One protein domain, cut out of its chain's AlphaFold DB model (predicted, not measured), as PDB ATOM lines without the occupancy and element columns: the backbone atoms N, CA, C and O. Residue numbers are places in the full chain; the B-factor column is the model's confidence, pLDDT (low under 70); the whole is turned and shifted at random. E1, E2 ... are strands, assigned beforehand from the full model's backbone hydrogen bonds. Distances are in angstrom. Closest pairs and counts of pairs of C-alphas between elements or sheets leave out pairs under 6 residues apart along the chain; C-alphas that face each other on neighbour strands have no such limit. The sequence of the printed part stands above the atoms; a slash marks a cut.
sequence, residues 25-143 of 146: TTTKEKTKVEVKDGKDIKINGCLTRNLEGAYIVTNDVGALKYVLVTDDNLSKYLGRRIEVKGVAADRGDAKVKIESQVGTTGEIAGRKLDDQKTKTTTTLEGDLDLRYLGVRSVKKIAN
ATOM      1  N   THR A  25      43.442 -21.233  -5.985       48.81
ATOM      2  CA  THR A  25      42.548 -20.258  -6.628       48.81
ATOM      3  C   THR A  25      41.145 -20.359  -6.055       48.81
ATOM      4  O   THR A  25      40.554 -21.431  -5.999       48.81
ATOM      5  N   THR A  26      40.600 -19.221  -5.648       51.75
ATOM      6  CA  THR A  26      39.189 -19.044  -5.312       51.75
ATOM      7  C   THR A  26      38.533 -18.259  -6.439       51.75
ATOM      8  O   THR A  26      38.941 -17.130  -6.723       51.75
ATOM      9  N   THR A  27      37.515 -18.851  -7.056       50.66
ATOM     10  CA  THR A  27      36.660 -18.187  -8.044       50.66
ATOM     11  C   THR A  27      35.414 -17.664  -7.341       50.66
ATOM     12  O   THR A  27      34.727 -18.409  -6.644       50.66
ATOM     13  N   LYS A  28      35.128 -16.373  -7.495       47.84
ATOM     14  CA  LYS A  28      33.913 -15.726  -6.996       47.84
ATOM     15  C   LYS A  28      33.074 -15.292  -8.187       47.84
ATOM     16  O   LYS A  28      33.514 -14.440  -8.952       47.84
ATOM     17  N   GLU A  29      31.876 -15.843  -8.316       47.00
ATOM     18  CA  GLU A  29      30.919 -15.463  -9.355       47.00
ATOM     19  C   GLU A  29      29.786 -14.639  -8.742       47.00
ATOM     20  O   GLU A  29      29.199 -15.017  -7.727       47.00
ATOM     21  N   LYS A  30      29.480 -13.491  -9.344       51.69
ATOM     22  CA  LYS A  30      28.329 -12.663  -8.981       51.69
ATOM     23  C   LYS A  30      27.557 -12.316 -10.243       51.69
ATOM     24  O   LYS A  30      28.065 -11.568 -11.069       51.69
ATOM     25  N   THR A  31      26.334 -12.818 -10.366       55.50
ATOM     26  CA  THR A  31      25.431 -12.483 -11.471       55.50
ATOM     27  C   THR A  31      24.317 -11.590 -10.950       55.50
ATOM     28  O   THR A  31      23.540 -12.003 -10.093       55.50
ATOM     29  N   LYS A  32      24.249 -10.358 -11.446       63.50
ATOM     30  CA  LYS A  32      23.176  -9.408 -11.168       63.50
ATOM     31  C   LYS A  32      22.292  -9.310 -12.397       63.50
ATOM     32  O   LYS A  32      22.771  -8.951 -13.466       63.50
ATOM     33  N   VAL A  33      21.010  -9.608 -12.247       66.69
ATOM     34  CA  VAL A  33      20.023  -9.354 -13.296       66.69
ATOM     35  C   VAL A  33      19.267  -8.081 -12.908       66.69
ATOM     36  O   VAL A  33      18.949  -7.880 -11.740       66.69
ATOM     37  N   GLU A  34      19.012  -7.185 -13.854       71.00
ATOM     38  CA  GLU A  34      18.241  -5.956 -13.654       71.00
ATOM     39  C   GLU A  34      17.238  -5.795 -14.796       71.00
ATOM     40  O   GLU A  34      17.566  -6.052 -15.952       71.00
ATOM     41  N   VAL A  35      16.028  -5.325 -14.487       72.50
ATOM     42  CA  VAL A  35      15.035  -4.938 -15.497       72.50
ATOM     43  C   VAL A  35      14.998  -3.415 -15.585       72.50
ATOM     44  O   VAL A  35      14.764  -2.749 -14.573       72.50
ATOM     45  N   LYS A  36      15.233  -2.866 -16.779       73.06
ATOM     46  CA  LYS A  36      15.209  -1.422 -17.068       73.06
ATOM     47  C   LYS A  36      14.080  -1.082 -18.025       73.06
ATOM     48  O   LYS A  36      13.710  -1.918 -18.840       73.06
ATOM     49  N   ASP A  37      13.533   0.125 -17.878       74.75
ATOM     50  CA  ASP A  37      12.495   0.703 -18.749       74.75
ATOM     51  C   ASP A  37      11.223  -0.154 -18.905       74.75
ATOM     52  O   ASP A  37      10.402   0.059 -19.791       74.75
ATOM     53  N   GLY A  38      11.039  -1.124 -18.007       77.00
ATOM     54  CA  GLY A  38       9.856  -1.962 -17.968       77.00
ATOM     55  C   GLY A  38       8.678  -1.299 -17.271       77.00
ATOM     56  O   GLY A  38       8.787  -0.246 -16.636       77.00
ATOM     57  N   LYS A  39       7.519  -1.950 -17.357       84.62
ATOM     58  CA  LYS A  39       6.292  -1.438 -16.744       84.62
ATOM     59  C   LYS A  39       6.148  -1.912 -15.303       84.62
ATOM     60  O   LYS A  39       6.308  -3.099 -15.013       84.62
ATOM     61  N   ASP A  40       5.754  -0.999 -14.422       89.62
ATOM     62  CA  ASP A  40       5.357  -1.350 -13.063       89.62
ATOM     63  C   ASP A  40       4.110  -2.241 -13.082       89.62
ATOM     64  O   ASP A  40       3.059  -1.881 -13.625       89.62
ATOM     65  N   ILE A  41       4.229  -3.420 -12.475       92.31
ATOM     66  CA  ILE A  41       3.135  -4.372 -12.323       92.31
ATOM     67  C   ILE A  41       3.012  -4.855 -10.882       92.31
ATOM     68  O   ILE A  41       3.946  -4.824 -10.076       92.31
ATOM     69  N   LYS A  42       1.820  -5.362 -10.584       95.88
ATOM     70  CA  LYS A  42       1.513  -6.123  -9.384       95.88
ATOM     71  C   LYS A  42       0.964  -7.475  -9.810       95.88
ATOM     72  O   LYS A  42       0.002  -7.529 -10.577       95.88
ATOM     73  N   ILE A  43       1.545  -8.551  -9.295       95.06
ATOM     74  CA  ILE A  43       1.083  -9.913  -9.559       95.06
ATOM     75  C   ILE A  43       0.894 -10.683  -8.263       95.06
ATOM     76  O   ILE A  43       1.633 -10.494  -7.304       95.06
ATOM     77  N   ASN A  44      -0.056 -11.609  -8.284       96.31
ATOM     78  CA  ASN A  44      -0.216 -12.616  -7.246       96.31
ATOM     79  C   ASN A  44       0.141 -13.989  -7.806       96.31
ATOM     80  O   ASN A  44      -0.087 -14.256  -8.996       96.31
ATOM     81  N   GLY A  45       0.667 -14.853  -6.950       96.00
ATOM     82  CA  GLY A  45       0.932 -16.238  -7.300       96.00
ATOM     83  C   GLY A  45       1.717 -16.969  -6.227       96.00
ATOM     84  O   GLY A  45       1.868 -16.495  -5.099       96.00
ATOM     85  N   CYS A  46       2.200 -18.136  -6.603       96.94
ATOM     86  CA  CYS A  46       2.914 -19.049  -5.738       96.94
ATOM     87  C   CYS A  46       4.412 -18.915  -5.912       96.94
ATOM     88  O   CYS A  46       4.908 -19.035  -7.029       96.94
ATOM     89  N   LEU A  47       5.133 -18.660  -4.818       96.56
ATOM     90  CA  LEU A  47       6.585 -18.613  -4.884       96.56
ATOM     91  C   LEU A  47       7.166 -20.024  -4.809       96.56
ATOM     92  O   LEU A  47       6.967 -20.739  -3.825       96.56
ATOM     93  N   THR A  48       7.951 -20.381  -5.816       94.44
ATOM     94  CA  THR A  48       8.739 -21.615  -5.847       94.44
ATOM     95  C   THR A  48      10.140 -21.339  -6.406       94.44
ATOM     96  O   THR A  48      10.501 -20.184  -6.658       94.44
ATOM     97  N   ARG A  49      10.953 -22.384  -6.554       92.44
ATOM     98  CA  ARG A  49      12.246 -22.350  -7.244       92.44
ATOM     99  C   ARG A  49      12.207 -23.236  -8.482       92.44
ATOM    100  O   ARG A  49      11.597 -24.303  -8.445       92.44
ATOM    101  N   ASN A  50      12.854 -22.795  -9.557       85.50
ATOM    102  CA  ASN A  50      13.121 -23.661 -10.706       85.50
ATOM    103  C   ASN A  50      14.323 -24.589 -10.424       85.50
ATOM    104  O   ASN A  50      14.950 -24.515  -9.364       85.50
ATOM    105  N   LEU A  51      14.652 -25.454 -11.388       81.38
ATOM    106  CA  LEU A  51      15.779 -26.393 -11.291       81.38
ATOM    107  C   LEU A  51      17.146 -25.694 -11.179       81.38
ATOM    108  O   LEU A  51      18.073 -26.253 -10.607       81.38
ATOM    109  N   GLU A  52      17.253 -24.458 -11.667       79.69
ATOM    110  CA  GLU A  52      18.464 -23.627 -11.603       79.69
ATOM    111  C   GLU A  52      18.558 -22.812 -10.300       79.69
ATOM    112  O   GLU A  52      19.485 -22.029 -10.107       79.69
ATOM    113  N   GLY A  53      17.595 -22.971  -9.384       81.25
ATOM    114  CA  GLY A  53      17.569 -22.293  -8.087       81.25
ATOM    115  C   GLY A  53      17.011 -20.866  -8.106       81.25
ATOM    116  O   GLY A  53      16.900 -20.249  -7.039       81.25
ATOM    117  N   ALA A  54      16.597 -20.357  -9.267       86.69
ATOM    118  CA  ALA A  54      15.961 -19.054  -9.405       86.69
ATOM    119  C   ALA A  54      14.555 -19.056  -8.792       86.69
ATOM    120  O   ALA A  54      13.791 -20.016  -8.921       86.69
ATOM    121  N   TYR A  55      14.194 -17.956  -8.131       93.69
ATOM    122  CA  TYR A  55      12.840 -17.760  -7.627       93.69
ATOM    123  C   TYR A  55      11.873 -17.512  -8.783       93.69
ATOM    124  O   TYR A  55      12.121 -16.660  -9.633       93.69
ATOM    125  N   ILE A  56      10.739 -18.208  -8.782       95.12
ATOM    126  CA  ILE A  56       9.691 -18.033  -9.788       95.12
ATOM    127  C   ILE A  56       8.326 -17.875  -9.124       95.12
ATOM    128  O   ILE A  56       8.071 -18.424  -8.048       95.12
ATOM    129  N   VAL A  57       7.437 -17.138  -9.787       95.50
ATOM    130  CA  VAL A  57       6.022 -17.040  -9.423       95.50
ATOM    131  C   VAL A  57       5.207 -17.882 -10.390       95.50
ATOM    132  O   VAL A  57       5.270 -17.666 -11.601       95.50
ATOM    133  N   THR A  58       4.405 -18.798  -9.859       95.81
ATOM    134  CA  THR A  58       3.470 -19.626 -10.627       95.81
ATOM    135  C   THR A  58       2.017 -19.215 -10.388       95.81
ATOM    136  O   THR A  58       1.697 -18.501  -9.429       95.81
ATOM    137  N   ASN A  59       1.125 -19.604 -11.299       92.31
ATOM    138  CA  ASN A  59      -0.321 -19.504 -11.098       92.31
ATOM    139  C   ASN A  59      -0.861 -20.721 -10.314       92.31
ATOM    140  O   ASN A  59      -0.097 -21.571  -9.862       92.31
ATOM    141  N   ASP A  60      -2.184 -20.802 -10.174       86.88
ATOM    142  CA  ASP A  60      -2.864 -21.830  -9.369       86.88
ATOM    143  C   ASP A  60      -2.742 -23.244  -9.950       86.88
ATOM    144  O   ASP A  60      -2.832 -24.221  -9.217       86.88
ATOM    145  N   VAL A  61      -2.475 -23.356 -11.255       87.94
ATOM    146  CA  VAL A  61      -2.223 -24.633 -11.941       87.94
ATOM    147  C   VAL A  61      -0.726 -24.951 -12.050       87.94
ATOM    148  O   VAL A  61      -0.337 -25.871 -12.760       87.94
ATOM    149  N   GLY A  62       0.133 -24.179 -11.376       87.25
ATOM    150  CA  GLY A  62       1.583 -24.382 -11.363       87.25
ATOM    151  C   GLY A  62       2.330 -23.852 -12.593       87.25
ATOM    152  O   GLY A  62       3.548 -23.990 -12.659       87.25
ATOM    153  N   ALA A  63       1.652 -23.199 -13.542       90.94
ATOM    154  CA  ALA A  63       2.298 -22.642 -14.728       90.94
ATOM    155  C   ALA A  63       3.113 -21.382 -14.397       90.94
ATOM    156  O   ALA A  63       2.695 -20.537 -13.594       90.94
ATOM    157  N   LEU A  64       4.270 -21.240 -15.052       92.00
ATOM    158  CA  LEU A  64       5.190 -20.121 -14.864       92.00
ATOM    159  C   LEU A  64       4.542 -18.785 -15.258       92.00
ATOM    160  O   LEU A  64       4.129 -18.573 -16.401       92.00
ATOM    161  N   LYS A  65       4.510 -17.839 -14.314       92.44
ATOM    162  CA  LYS A  65       4.159 -16.442 -14.596       92.44
ATOM    163  C   LYS A  65       5.414 -15.630 -14.867       92.44
ATOM    164  O   LYS A  65       5.544 -15.095 -15.960       92.44
ATOM    165  N   TYR A  66       6.316 -15.561 -13.889       92.62
ATOM    166  CA  TYR A  66       7.517 -14.732 -13.958       92.62
ATOM    167  C   TYR A  66       8.697 -15.387 -13.245       92.62
ATOM    168  O   TYR A  66       8.524 -15.983 -12.178       92.62
ATOM    169  N   VAL A  67       9.890 -15.196 -13.798       91.50
ATOM    170  CA  VAL A  67      11.163 -15.388 -13.099       91.50
ATOM    171  C   VAL A  67      11.475 -14.110 -12.323       91.50
ATOM    172  O   VAL A  67      11.444 -13.010 -12.879       91.50
ATOM    173  N   LEU A  68      11.727 -14.240 -11.022       91.38
ATOM    174  CA  LEU A  68      11.986 -13.104 -10.148       91.38
ATOM    175  C   LEU A  68      13.463 -12.741 -10.160       91.38
ATOM    176  O   LEU A  68      14.332 -13.557  -9.862       91.38
ATOM    177  N   VAL A  69      13.713 -11.472 -10.442       88.12
ATOM    178  CA  VAL A  69      15.031 -10.861 -10.441       88.12
ATOM    179  C   VAL A  69      15.160 -10.030  -9.170       88.12
ATOM    180  O   VAL A  69      14.487  -9.007  -9.020       88.12
ATOM    181  N   THR A  70      15.966 -10.507  -8.225       85.56
ATOM    182  CA  THR A  70      16.181  -9.852  -6.932       85.56
ATOM    183  C   THR A  70      17.492 -10.293  -6.291       85.56
ATOM    184  O   THR A  70      17.894 -11.444  -6.447       85.56
ATOM    185  N   ASP A  71      18.121  -9.389  -5.539       83.75
ATOM    186  CA  ASP A  71      19.239  -9.705  -4.644       83.75
ATOM    187  C   ASP A  71      18.743 -10.235  -3.274       83.75
ATOM    188  O   ASP A  71      19.524 -10.758  -2.477       83.75
ATOM    189  N   ASP A  72      17.438 -10.129  -2.990       84.94
ATOM    190  CA  ASP A  72      16.850 -10.548  -1.717       84.94
ATOM    191  C   ASP A  72      16.661 -12.067  -1.620       84.94
ATOM    192  O   ASP A  72      16.169 -12.742  -2.528       84.94
ATOM    193  N   ASN A  73      16.922 -12.613  -0.432       89.62
ATOM    194  CA  ASN A  73      16.586 -13.999  -0.123       89.62
ATOM    195  C   ASN A  73      15.079 -14.150   0.159       89.62
ATOM    196  O   ASN A  73      14.584 -13.826   1.246       89.62
ATOM    197  N   LEU A  74      14.348 -14.723  -0.799       93.75
ATOM    198  CA  LEU A  74      12.907 -14.962  -0.692       93.75
ATOM    199  C   LEU A  74      12.539 -16.334  -0.101       93.75
ATOM    200  O   LEU A  74      11.360 -16.683  -0.065       93.75
ATOM    201  N   SER A  75      13.503 -17.111   0.409       94.00
ATOM    202  CA  SER A  75      13.277 -18.506   0.839       94.00
ATOM    203  C   SER A  75      12.164 -18.664   1.880       94.00
ATOM    204  O   SER A  75      11.431 -19.648   1.854       94.00
ATOM    205  N   LYS A  76      11.961 -17.666   2.752       94.25
ATOM    206  CA  LYS A  76      10.889 -17.665   3.770       94.25
ATOM    207  C   LYS A  76       9.465 -17.682   3.192       94.25
ATOM    208  O   LYS A  76       8.502 -17.966   3.911       94.25
ATOM    209  N   TYR A  77       9.331 -17.351   1.910       95.44
ATOM    210  CA  TYR A  77       8.066 -17.307   1.187       95.44
ATOM    211  C   TYR A  77       7.846 -18.520   0.271       95.44
ATOM    212  O   TYR A  77       6.795 -18.591  -0.359       95.44
ATOM    213  N   LEU A  78       8.787 -19.469   0.187       94.88
ATOM    214  CA  LEU A  78       8.628 -20.664  -0.648       94.88
ATOM    215  C   LEU A  78       7.407 -21.485  -0.224       94.88
ATOM    216  O   LEU A  78       7.145 -21.652   0.968       94.88
ATOM    217  N   GLY A  79       6.644 -21.963  -1.210       94.38
ATOM    218  CA  GLY A  79       5.394 -22.699  -0.998       94.38
ATOM    219  C   GLY A  79       4.231 -21.832  -0.504       94.38
ATOM    220  O   GLY A  79       3.156 -22.355  -0.206       94.38
ATOM    221  N   ARG A  80       4.423 -20.510  -0.407       96.00
ATOM    222  CA  ARG A  80       3.400 -19.559   0.031       96.00
ATOM    223  C   ARG A  80       2.870 -18.756  -1.144       96.00
ATOM    224  O   ARG A  80       3.594 -18.441  -2.093       96.00
ATOM    225  N   ARG A  81       1.616 -18.329  -1.020       96.56
ATOM    226  CA  ARG A  81       1.031 -17.350  -1.931       96.56
ATOM    227  C   ARG A  81       1.497 -15.942  -1.569       96.56
ATOM    228  O   ARG A  81       1.381 -15.514  -0.412       96.56
ATOM    229  N   ILE A  82       1.989 -15.211  -2.562       97.38
ATOM    230  CA  ILE A  82       2.540 -13.864  -2.412       97.38
ATOM    231  C   ILE A  82       1.944 -12.879  -3.425       97.38
ATOM    232  O   ILE A  82       1.553 -13.262  -4.525       97.38
ATOM    233  N   GLU A  83       1.904 -11.605  -3.041       97.56
ATOM    234  CA  GLU A  83       1.802 -10.450  -3.936       97.56
ATOM    235  C   GLU A  83       3.224  -9.927  -4.183       97.56
ATOM    236  O   GLU A  83       3.960  -9.638  -3.233       97.56
ATOM    237  N   VAL A  84       3.606  -9.786  -5.448       96.69
ATOM    238  CA  VAL A  84       4.872  -9.186  -5.880       96.69
ATOM    239  C   VAL A  84       4.564  -7.896  -6.619       96.69
ATOM    240  O   VAL A  84       3.755  -7.883  -7.550       96.69
ATOM    241  N   LYS A  85       5.229  -6.813  -6.221       95.75
ATOM    242  CA  LYS A  85       5.289  -5.576  -7.006       95.75
ATOM    243  C   LYS A  85       6.679  -5.447  -7.602       95.75
ATOM    244  O   LYS A  85       7.668  -5.690  -6.902       95.75
ATOM    245  N   GLY A  86       6.751  -5.051  -8.861       91.50
ATOM    246  CA  GLY A  86       8.014  -4.995  -9.577       91.50
ATOM    247  C   GLY A  86       7.898  -4.404 -10.972       91.50
ATOM    248  O   GLY A  86       6.824  -3.972 -11.382       91.50
ATOM    249  N   VAL A  87       9.019  -4.433 -11.684       89.12
ATOM    250  CA  VAL A  87       9.169  -3.933 -13.053       89.12
ATOM    251  C   VAL A  87       9.254  -5.119 -14.010       89.12
ATOM    252  O   VAL A  87      10.161  -5.945 -13.890       89.12
ATOM    253  N   ALA A  88       8.294  -5.232 -14.925       87.38
ATOM    254  CA  ALA A  88       8.183  -6.357 -15.847       87.38
ATOM    255  C   ALA A  88       8.984  -6.119 -17.131       87.38
ATOM    256  O   ALA A  88       8.875  -5.044 -17.723       87.38
ATOM    257  N   ALA A  89       9.742  -7.127 -17.562       82.94
ATOM    258  CA  ALA A  89      10.562  -7.072 -18.772       82.94
ATOM    259  C   ALA A  89       9.809  -7.441 -20.064       82.94
ATOM    260  O   ALA A  89      10.349  -7.301 -21.149       82.94
ATOM    261  N   ASP A  90       8.570  -7.924 -19.959       77.75
ATOM    262  CA  ASP A  90       7.726  -8.357 -21.083       77.75
ATOM    263  C   ASP A  90       6.711  -7.281 -21.513       77.75
ATOM    264  O   ASP A  90       5.722  -7.568 -22.188       77.75
ATOM    265  N   ARG A  91       6.884  -6.037 -21.049       71.94
ATOM    266  CA  ARG A  91       5.952  -4.931 -21.297       71.94
ATOM    267  C   ARG A  91       6.697  -3.640 -21.612       71.94
ATOM    268  O   ARG A  91       7.476  -3.180 -20.784       71.94
ATOM    269  N   GLY A  92       6.332  -3.002 -22.724       67.69
ATOM    270  CA  GLY A  92       6.979  -1.770 -23.192       67.69
ATOM    271  C   GLY A  92       8.354  -2.047 -23.802       67.69
ATOM    272  O   GLY A  92       8.601  -3.155 -24.264       67.69
ATOM    273  N   ASP A  93       9.246  -1.057 -23.757       68.56
ATOM    274  CA  ASP A  93      10.611  -1.118 -24.314       68.56
ATOM    275  C   ASP A  93      11.633  -1.708 -23.323       68.56
ATOM    276  O   ASP A  93      12.782  -1.269 -23.230       68.56
ATOM    277  N   ALA A  94      11.191  -2.672 -22.515       69.00
ATOM    278  CA  ALA A  94      11.951  -3.148 -21.374       69.00
ATOM    279  C   ALA A  94      13.212  -3.924 -21.786       69.00
ATOM    280  O   ALA A  94      13.224  -4.670 -22.765       69.00
ATOM    281  N   LYS A  95      14.269  -3.794 -20.978       70.06
ATOM    282  CA  LYS A  95      15.566  -4.449 -21.201       70.06
ATOM    283  C   LYS A  95      15.978  -5.245 -19.975       70.06
ATOM    284  O   LYS A  95      15.899  -4.738 -18.852       70.06
ATOM    285  N   VAL A  96      16.472  -6.464 -20.181       72.38
ATOM    286  CA  VAL A  96      17.062  -7.276 -19.109       72.38
ATOM    287  C   VAL A  96      18.575  -7.162 -19.192       72.38
ATOM    288  O   VAL A  96      19.200  -7.620 -20.146       72.38
ATOM    289  N   LYS A  97      19.181  -6.541 -18.185       70.12
ATOM    290  CA  LYS A  97      20.631  -6.435 -18.058       70.12
ATOM    291  C   LYS A  97      21.136  -7.543 -17.144       70.12
ATOM    292  O   LYS A  97      20.724  -7.615 -15.994       70.12
ATOM    293  N   ILE A  98      22.045  -8.371 -17.637       66.56
ATOM    294  CA  ILE A  98      22.740  -9.409 -16.878       66.56
ATOM    295  C   ILE A  98      24.192  -8.958 -16.723       66.56
ATOM    296  O   ILE A  98      24.938  -8.870 -17.697       66.56
ATOM    297  N   GLU A  99      24.596  -8.624 -15.504       64.44
ATOM    298  CA  GLU A  99      25.984  -8.340 -15.154       64.44
ATOM    299  C   GLU A  99      26.586  -9.552 -14.442       64.44
ATOM    300  O   GLU A  99      26.217  -9.846 -13.309       64.44
ATOM    301  N   SER A 100      27.537 -10.229 -15.075       50.66
ATOM    302  CA  SER A 100      28.312 -11.306 -14.458       50.66
ATOM    303  C   SER A 100      29.705 -10.797 -14.111       50.66
ATOM    304  O   SER A 100      30.426 -10.286 -14.965       50.66
ATOM    305  N   GLN A 101      30.089 -10.923 -12.848       50.47
ATOM    306  CA  GLN A 101      31.417 -10.595 -12.359       50.47
ATOM    307  C   GLN A 101      32.107 -11.876 -11.897       50.47
ATOM    308  O   GLN A 101      31.630 -12.537 -10.976       50.47
ATOM    309  N   VAL A 102      33.237 -12.196 -12.524       56.19
ATOM    310  CA  VAL A 102      34.108 -13.305 -12.132       56.19
ATOM    311  C   VAL A 102      35.366 -12.711 -11.516       56.19
ATOM    312  O   VAL A 102      36.090 -11.958 -12.167       56.19
ATOM    313  N   GLY A 103      35.578 -12.995 -10.235       50.53
ATOM    314  CA  GLY A 103      36.795 -12.668  -9.504       50.53
ATOM    315  C   GLY A 103      37.650 -13.914  -9.333       50.53
ATOM    316  O   GLY A 103      37.161 -14.912  -8.804       50.53
ATOM    317  N   THR A 104      38.914 -13.857  -9.739       54.66
ATOM    318  CA  THR A 104      39.882 -14.922  -9.461       54.66
ATOM    319  C   THR A 104      40.939 -14.382  -8.510       54.66
ATOM    320  O   THR A 104      41.678 -13.461  -8.844       54.66
ATOM    321  N   THR A 105      41.007 -14.962  -7.314       58.88
ATOM    322  CA  THR A 105      42.040 -14.656  -6.313       58.88
ATOM    323  C   THR A 105      42.825 -15.916  -6.022       58.88
ATOM    324  O   THR A 105      42.216 -16.977  -5.892       58.88
ATOM    325  N   GLY A 106      44.139 -15.835  -5.857       59.75
ATOM    326  CA  GLY A 106      44.901 -17.020  -5.483       59.75
ATOM    327  C   GLY A 106      46.400 -16.839  -5.503       59.75
ATOM    328  O   GLY A 106      46.897 -15.723  -5.590       59.75
ATOM    329  N   GLU A 107      47.121 -17.949  -5.428       57.03
ATOM    330  CA  GLU A 107      48.573 -17.984  -5.559       57.03
ATOM    331  C   GLU A 107      48.956 -19.075  -6.560       57.03
ATOM    332  O   GLU A 107      48.482 -20.208  -6.462       57.03
ATOM    333  N   ILE A 108      49.792 -18.727  -7.542       56.59
ATOM    334  CA  ILE A 108      50.388 -19.687  -8.475       56.59
ATOM    335  C   ILE A 108      51.902 -19.557  -8.350       56.59
ATOM    336  O   ILE A 108      52.459 -18.482  -8.572       56.59
ATOM    337  N   ALA A 109      52.567 -20.656  -7.988       58.91
ATOM    338  CA  ALA A 109      54.024 -20.734  -7.867       58.91
ATOM    339  C   ALA A 109      54.645 -19.598  -7.015       58.91
ATOM    340  O   ALA A 109      55.652 -19.004  -7.401       58.91
ATOM    341  N   GLY A 110      54.024 -19.259  -5.876       58.81
ATOM    342  CA  GLY A 110      54.509 -18.215  -4.961       58.81
ATOM    343  C   GLY A 110      54.198 -16.777  -5.391       58.81
ATOM    344  O   GLY A 110      54.583 -15.832  -4.703       58.81
ATOM    345  N   ARG A 111      53.506 -16.576  -6.521       58.19
ATOM    346  CA  ARG A 111      53.022 -15.260  -6.956       58.19
ATOM    347  C   ARG A 111      51.542 -15.127  -6.628       58.19
ATOM    348  O   ARG A 111      50.725 -15.905  -7.124       58.19
ATOM    349  N   LYS A 112      51.195 -14.121  -5.820       61.56
ATOM    350  CA  LYS A 112      49.799 -13.732  -5.597       61.56
ATOM    351  C   LYS A 112      49.185 -13.276  -6.920       61.56
ATOM    352  O   LYS A 112      49.736 -12.407  -7.589       61.56
ATOM    353  N   LEU A 113      48.047 -13.857  -7.276       60.62
ATOM    354  CA  LEU A 113      47.119 -13.244  -8.211       60.62
ATOM    355  C   LEU A 113      46.360 -12.160  -7.457       60.62
ATOM    356  O   LEU A 113      45.579 -12.454  -6.546       60.62
ATOM    357  N   ASP A 114      46.590 -10.915  -7.862       59.56
ATOM    358  CA  ASP A 114      45.711  -9.806  -7.520       59.56
ATOM    359  C   ASP A 114      44.288 -10.119  -8.003       59.56
ATOM    360  O   ASP A 114      44.117 -10.801  -9.013       59.56
ATOM    361  N   ASP A 115      43.287  -9.650  -7.253       60.31
ATOM    362  CA  ASP A 115      41.843  -9.878  -7.429       60.31
ATOM    363  C   ASP A 115      41.356  -9.434  -8.822       60.31
ATOM    364  O   ASP A 115      40.754  -8.367  -8.990       60.31
ATOM    365  N   GLN A 116      41.662 -10.245  -9.839       57.97
ATOM    366  CA  GLN A 116      41.327  -9.988 -11.230       57.97
ATOM    367  C   GLN A 116      39.823 -10.135 -11.382       57.97
ATOM    368  O   GLN A 116      39.268 -11.228 -11.269       57.97
ATOM    369  N   LYS A 117      39.167  -8.999 -11.618       53.62
ATOM    370  CA  LYS A 117      37.723  -8.888 -11.791       53.62
ATOM    371  C   LYS A 117      37.414  -8.728 -13.266       53.62
ATOM    372  O   LYS A 117      37.620  -7.656 -13.828       53.62
ATOM    373  N   THR A 118      36.857  -9.766 -13.872       52.72
ATOM    374  CA  THR A 118      36.253  -9.658 -15.202       52.72
ATOM    375  C   THR A 118      34.773  -9.346 -15.029       52.72
ATOM    376  O   THR A 118      34.056 -10.107 -14.379       52.72
ATOM    377  N   LYS A 119      34.312  -8.213 -15.575       52.31
ATOM    378  CA  LYS A 119      32.892  -7.842 -15.620       52.31
ATOM    379  C   LYS A 119      32.370  -8.031 -17.040       52.31
ATOM    380  O   LYS A 119      32.754  -7.291 -17.939       52.31
ATOM    381  N   THR A 120      31.447  -8.965 -17.213       44.59
ATOM    382  CA  THR A 120      30.691  -9.158 -18.451       44.59
ATOM    383  C   THR A 120      29.308  -8.559 -18.267       44.59
ATOM    384  O   THR A 120      28.648  -8.785 -17.256       44.59
ATOM    385  N   THR A 121      28.870  -7.744 -19.221       56.06
ATOM    386  CA  THR A 121      27.529  -7.159 -19.227       56.06
ATOM    387  C   THR A 121      26.827  -7.576 -20.505       56.06
ATOM    388  O   THR A 121      27.252  -7.186 -21.588       56.06
ATOM    389  N   THR A 122      25.739  -8.317 -20.364       57.41
ATOM    390  CA  THR A 122      24.865  -8.700 -21.470       57.41
ATOM    391  C   THR A 122      23.552  -7.956 -21.309       57.41
ATOM    392  O   THR A 122      22.954  -7.973 -20.235       57.41
ATOM    393  N   THR A 123      23.104  -7.273 -22.357       59.41
ATOM    394  CA  THR A 123      21.762  -6.684 -22.398       59.41
ATOM    395  C   THR A 123      20.943  -7.525 -23.354       59.41
ATOM    396  O   THR A 123      21.342  -7.692 -24.503       59.41
ATOM    397  N   LEU A 124      19.849  -8.093 -22.864       61.53
ATOM    398  CA  LEU A 124      18.891  -8.797 -23.692       61.53
ATOM    399  C   LEU A 124      17.701  -7.873 -23.954       61.53
ATOM    400  O   LEU A 124      17.148  -7.275 -23.023       61.53
ATOM    401  N   GLU A 125      17.345  -7.755 -25.227       60.09
ATOM    402  CA  GLU A 125      16.259  -6.926 -25.748       60.09
ATOM    403  C   GLU A 125      15.355  -7.809 -26.621       60.09
ATOM    404  O   GLU A 125      15.856  -8.689 -27.323       60.09
ATOM    405  N   GLY A 126      14.041  -7.577 -26.596       55.47
ATOM    406  CA  GLY A 126      13.073  -8.309 -27.423       55.47
ATOM    407  C   GLY A 126      12.298  -9.404 -26.685       55.47
ATOM    408  O   GLY A 126      12.186  -9.384 -25.460       55.47
ATOM    409  N   ASP A 127      11.716 -10.330 -27.453       54.28
ATOM    410  CA  ASP A 127      10.862 -11.406 -26.938       54.28
ATOM    411  C   ASP A 127      11.718 -12.480 -26.256       54.28
ATOM    412  O   ASP A 127      12.316 -13.351 -26.892       54.28
ATOM    413  N   LEU A 128      11.856 -12.350 -24.939       63.25
ATOM    414  CA  LEU A 128      12.523 -13.337 -24.107       63.25
ATOM    415  C   LEU A 128      11.573 -14.506 -23.871       63.25
ATOM    416  O   LEU A 128      10.473 -14.319 -23.358       63.25
ATOM    417  N   ASP A 129      12.056 -15.722 -24.135       68.94
ATOM    418  CA  ASP A 129      11.325 -16.982 -23.913       68.94
ATOM    419  C   ASP A 129      10.802 -17.108 -22.460       68.94
ATOM    420  O   ASP A 129       9.830 -17.801 -22.158       68.94
ATOM    421  N   LEU A 130      11.436 -16.373 -21.536       77.31
ATOM    422  CA  LEU A 130      11.039 -16.233 -20.144       77.31
ATOM    423  C   LEU A 130      10.683 -14.784 -19.802       77.31
ATOM    424  O   LEU A 130      11.423 -13.840 -20.078       77.31
ATOM    425  N   ARG A 131       9.580 -14.618 -19.068       87.81
ATOM    426  CA  ARG A 131       9.166 -13.321 -18.523       87.81
ATOM    427  C   ARG A 131       9.908 -13.023 -17.224       87.81
ATOM    428  O   ARG A 131       9.707 -13.716 -16.223       87.81
ATOM    429  N   TYR A 132      10.708 -11.961 -17.208       88.19
ATOM    430  CA  TYR A 132      11.441 -11.511 -16.021       88.19
ATOM    431  C   TYR A 132      10.710 -10.383 -15.283       88.19
ATOM    432  O   TYR A 132      10.119  -9.493 -15.899       88.19
ATOM    433  N   LEU A 133      10.768 -10.409 -13.951       90.12
ATOM    434  CA  LEU A 133      10.204  -9.382 -13.075       90.12
ATOM    435  C   LEU A 133      11.247  -8.924 -12.054       90.12
ATOM    436  O   LEU A 133      11.583  -9.669 -11.131       90.12
ATOM    437  N   GLY A 134      11.717  -7.684 -12.189       89.81
ATOM    438  CA  GLY A 134      12.553  -7.026 -11.185       89.81
ATOM    439  C   GLY A 134      11.739  -6.743  -9.926       89.81
ATOM    440  O   GLY A 134      10.786  -5.965  -9.971       89.81
ATOM    441  N   VAL A 135      12.077  -7.383  -8.807       90.62
ATOM    442  CA  VAL A 135      11.290  -7.303  -7.569       90.62
ATOM    443  C   VAL A 135      11.565  -5.987  -6.845       90.62
ATOM    444  O   VAL A 135      12.707  -5.663  -6.543       90.62
ATOM    445  N   ARG A 136      10.500  -5.251  -6.504       91.75
ATOM    446  CA  ARG A 136      10.567  -4.090  -5.597       91.75
ATOM    447  C   ARG A 136      10.045  -4.413  -4.203       91.75
ATOM    448  O   ARG A 136      10.542  -3.890  -3.214       91.75
ATOM    449  N   SER A 137       9.005  -5.240  -4.111       94.00
ATOM    450  CA  SER A 137       8.450  -5.656  -2.821       94.00
ATOM    451  C   SER A 137       7.717  -6.984  -2.926       94.00
ATOM    452  O   SER A 137       7.028  -7.231  -3.920       94.00
ATOM    453  N   VAL A 138       7.780  -7.776  -1.856       96.31
ATOM    454  CA  VAL A 138       7.040  -9.032  -1.707       96.31
ATOM    455  C   VAL A 138       6.190  -8.981  -0.443       96.31
ATOM    456  O   VAL A 138       6.681  -8.667   0.641       96.31
ATOM    457  N   LYS A 139       4.912  -9.336  -0.568       96.56
ATOM    458  CA  LYS A 139       3.977  -9.466   0.553       96.56
ATOM    459  C   LYS A 139       3.390 -10.872   0.573       96.56
ATOM    460  O   LYS A 139       2.858 -11.339  -0.427       96.56
ATOM    461  N   LYS A 140       3.422 -11.539   1.731       97.19
ATOM    462  CA  LYS A 140       2.685 -12.795   1.935       97.19
ATOM    463  C   LYS A 140       1.182 -12.510   1.945       97.19
ATOM    464  O   LYS A 140       0.746 -11.627   2.682       97.19
ATOM    465  N   ILE A 141       0.413 -13.280   1.179       96.50
ATOM    466  CA  ILE A 141      -1.055 -13.187   1.145       96.50
ATOM    467  C   ILE A 141      -1.748 -14.473   1.610       96.50
ATOM    468  O   ILE A 141      -2.859 -14.390   2.116       96.50
ATOM    469  N   ALA A 142      -1.084 -15.631   1.535       95.12
ATOM    470  CA  ALA A 142      -1.544 -16.864   2.178       95.12
ATOM    471  C   ALA A 142      -0.363 -17.684   2.719       95.12
ATOM    472  O   ALA A 142       0.791 -17.464   2.342       95.12
ATOM    473  N   ASN A 143      -0.635 -18.610   3.642       94.00
ATOM    474  CA  ASN A 143       0.401 -19.465   4.229       94.00
ATOM    475  C   ASN A 143       0.797 -20.644   3.331       94.00
ATOM    476  O   ASN A 143       1.901 -21.149   3.518       94.00
TER     477      ASN A 143
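Overview. This is residues 25 to 143 of the 146 residues of an uncharacterized protein of Actinobacteria bacterium (UniProt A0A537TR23). What is the shape? A small closed barrel of five strands, E2, E3, E4, E8 and E5, makes a head, and a long, twisted arm of three antiparallel strands, in the order E1, E6, E7, sticks out from it. What is it made of? The printed part has 119 residues, no named helix and eight strands, E1 to E8 along the chain; the class is all strand and the barrel is mixed. How compact is it? It is loose, with a radius of gyration of the C-alphas of 17.4 A, and spans 57 by 34 by 22 A.

Arrangement. What closes the barrel? Round the ring run E2, residues 39 to 49, E3, residues 55 to 58, E4, residues 64 to 69, E8, residues 132 to 140, E5, residues 81 to 88, and E2 again. E4 and E8 are parallel, with N 69 and O 133 at 2.9 A; E5 and E2 are antiparallel, with N 84 and O 43 at 2.8 A, within hydrogen-bond range. E2, E3 and E4 form a meander, each strand the antiparallel neighbour of the one before, with two hairpins (N 48 and O 56, 3.0 A; N 57 and O 66, 2.9 A), and with E5 a Greek key, its first strand the antiparallel neighbour of its fourth. How does the arm run? Inner strand E6, residues 95 to 108, is antiparallel to edge strands E1, residues 25 to 36, at 169 degrees, and E7, residues 111 to 125, its hairpin partner, at 168 degrees; N 30 and O 101 are 2.9 A apart, N 102 and O 118 2.9 A. Where do arm and barrel come close? The closest C-alphas of E1 and E8, Val 35 and Gly 134, are 5.4 A apart.

Along the chain. Where does the arm begin? E1 begins at C-alpha 25 (42.548, -20.258, -6.628) and is 34.8 A long; E6 is 40.1 A and E7 42.1 A. Where does the barrel end? E8, 20.0 A long, ends at C-alpha 140 (2.685, -12.795, 1.935); E2 is 23.7 A and bends by 86 degrees at residue 46.

Size, cuts and confidence. How large is it? The C-alphas farthest apart, Asp 60 and Gly 110, are 57.7 A apart. Is it continuous and sure? The printed part has no cut, and E4 to E5 is the long link. The model's pLDDT is under 70 at residues 25 to 33, 92 to 94 and 98 to 129.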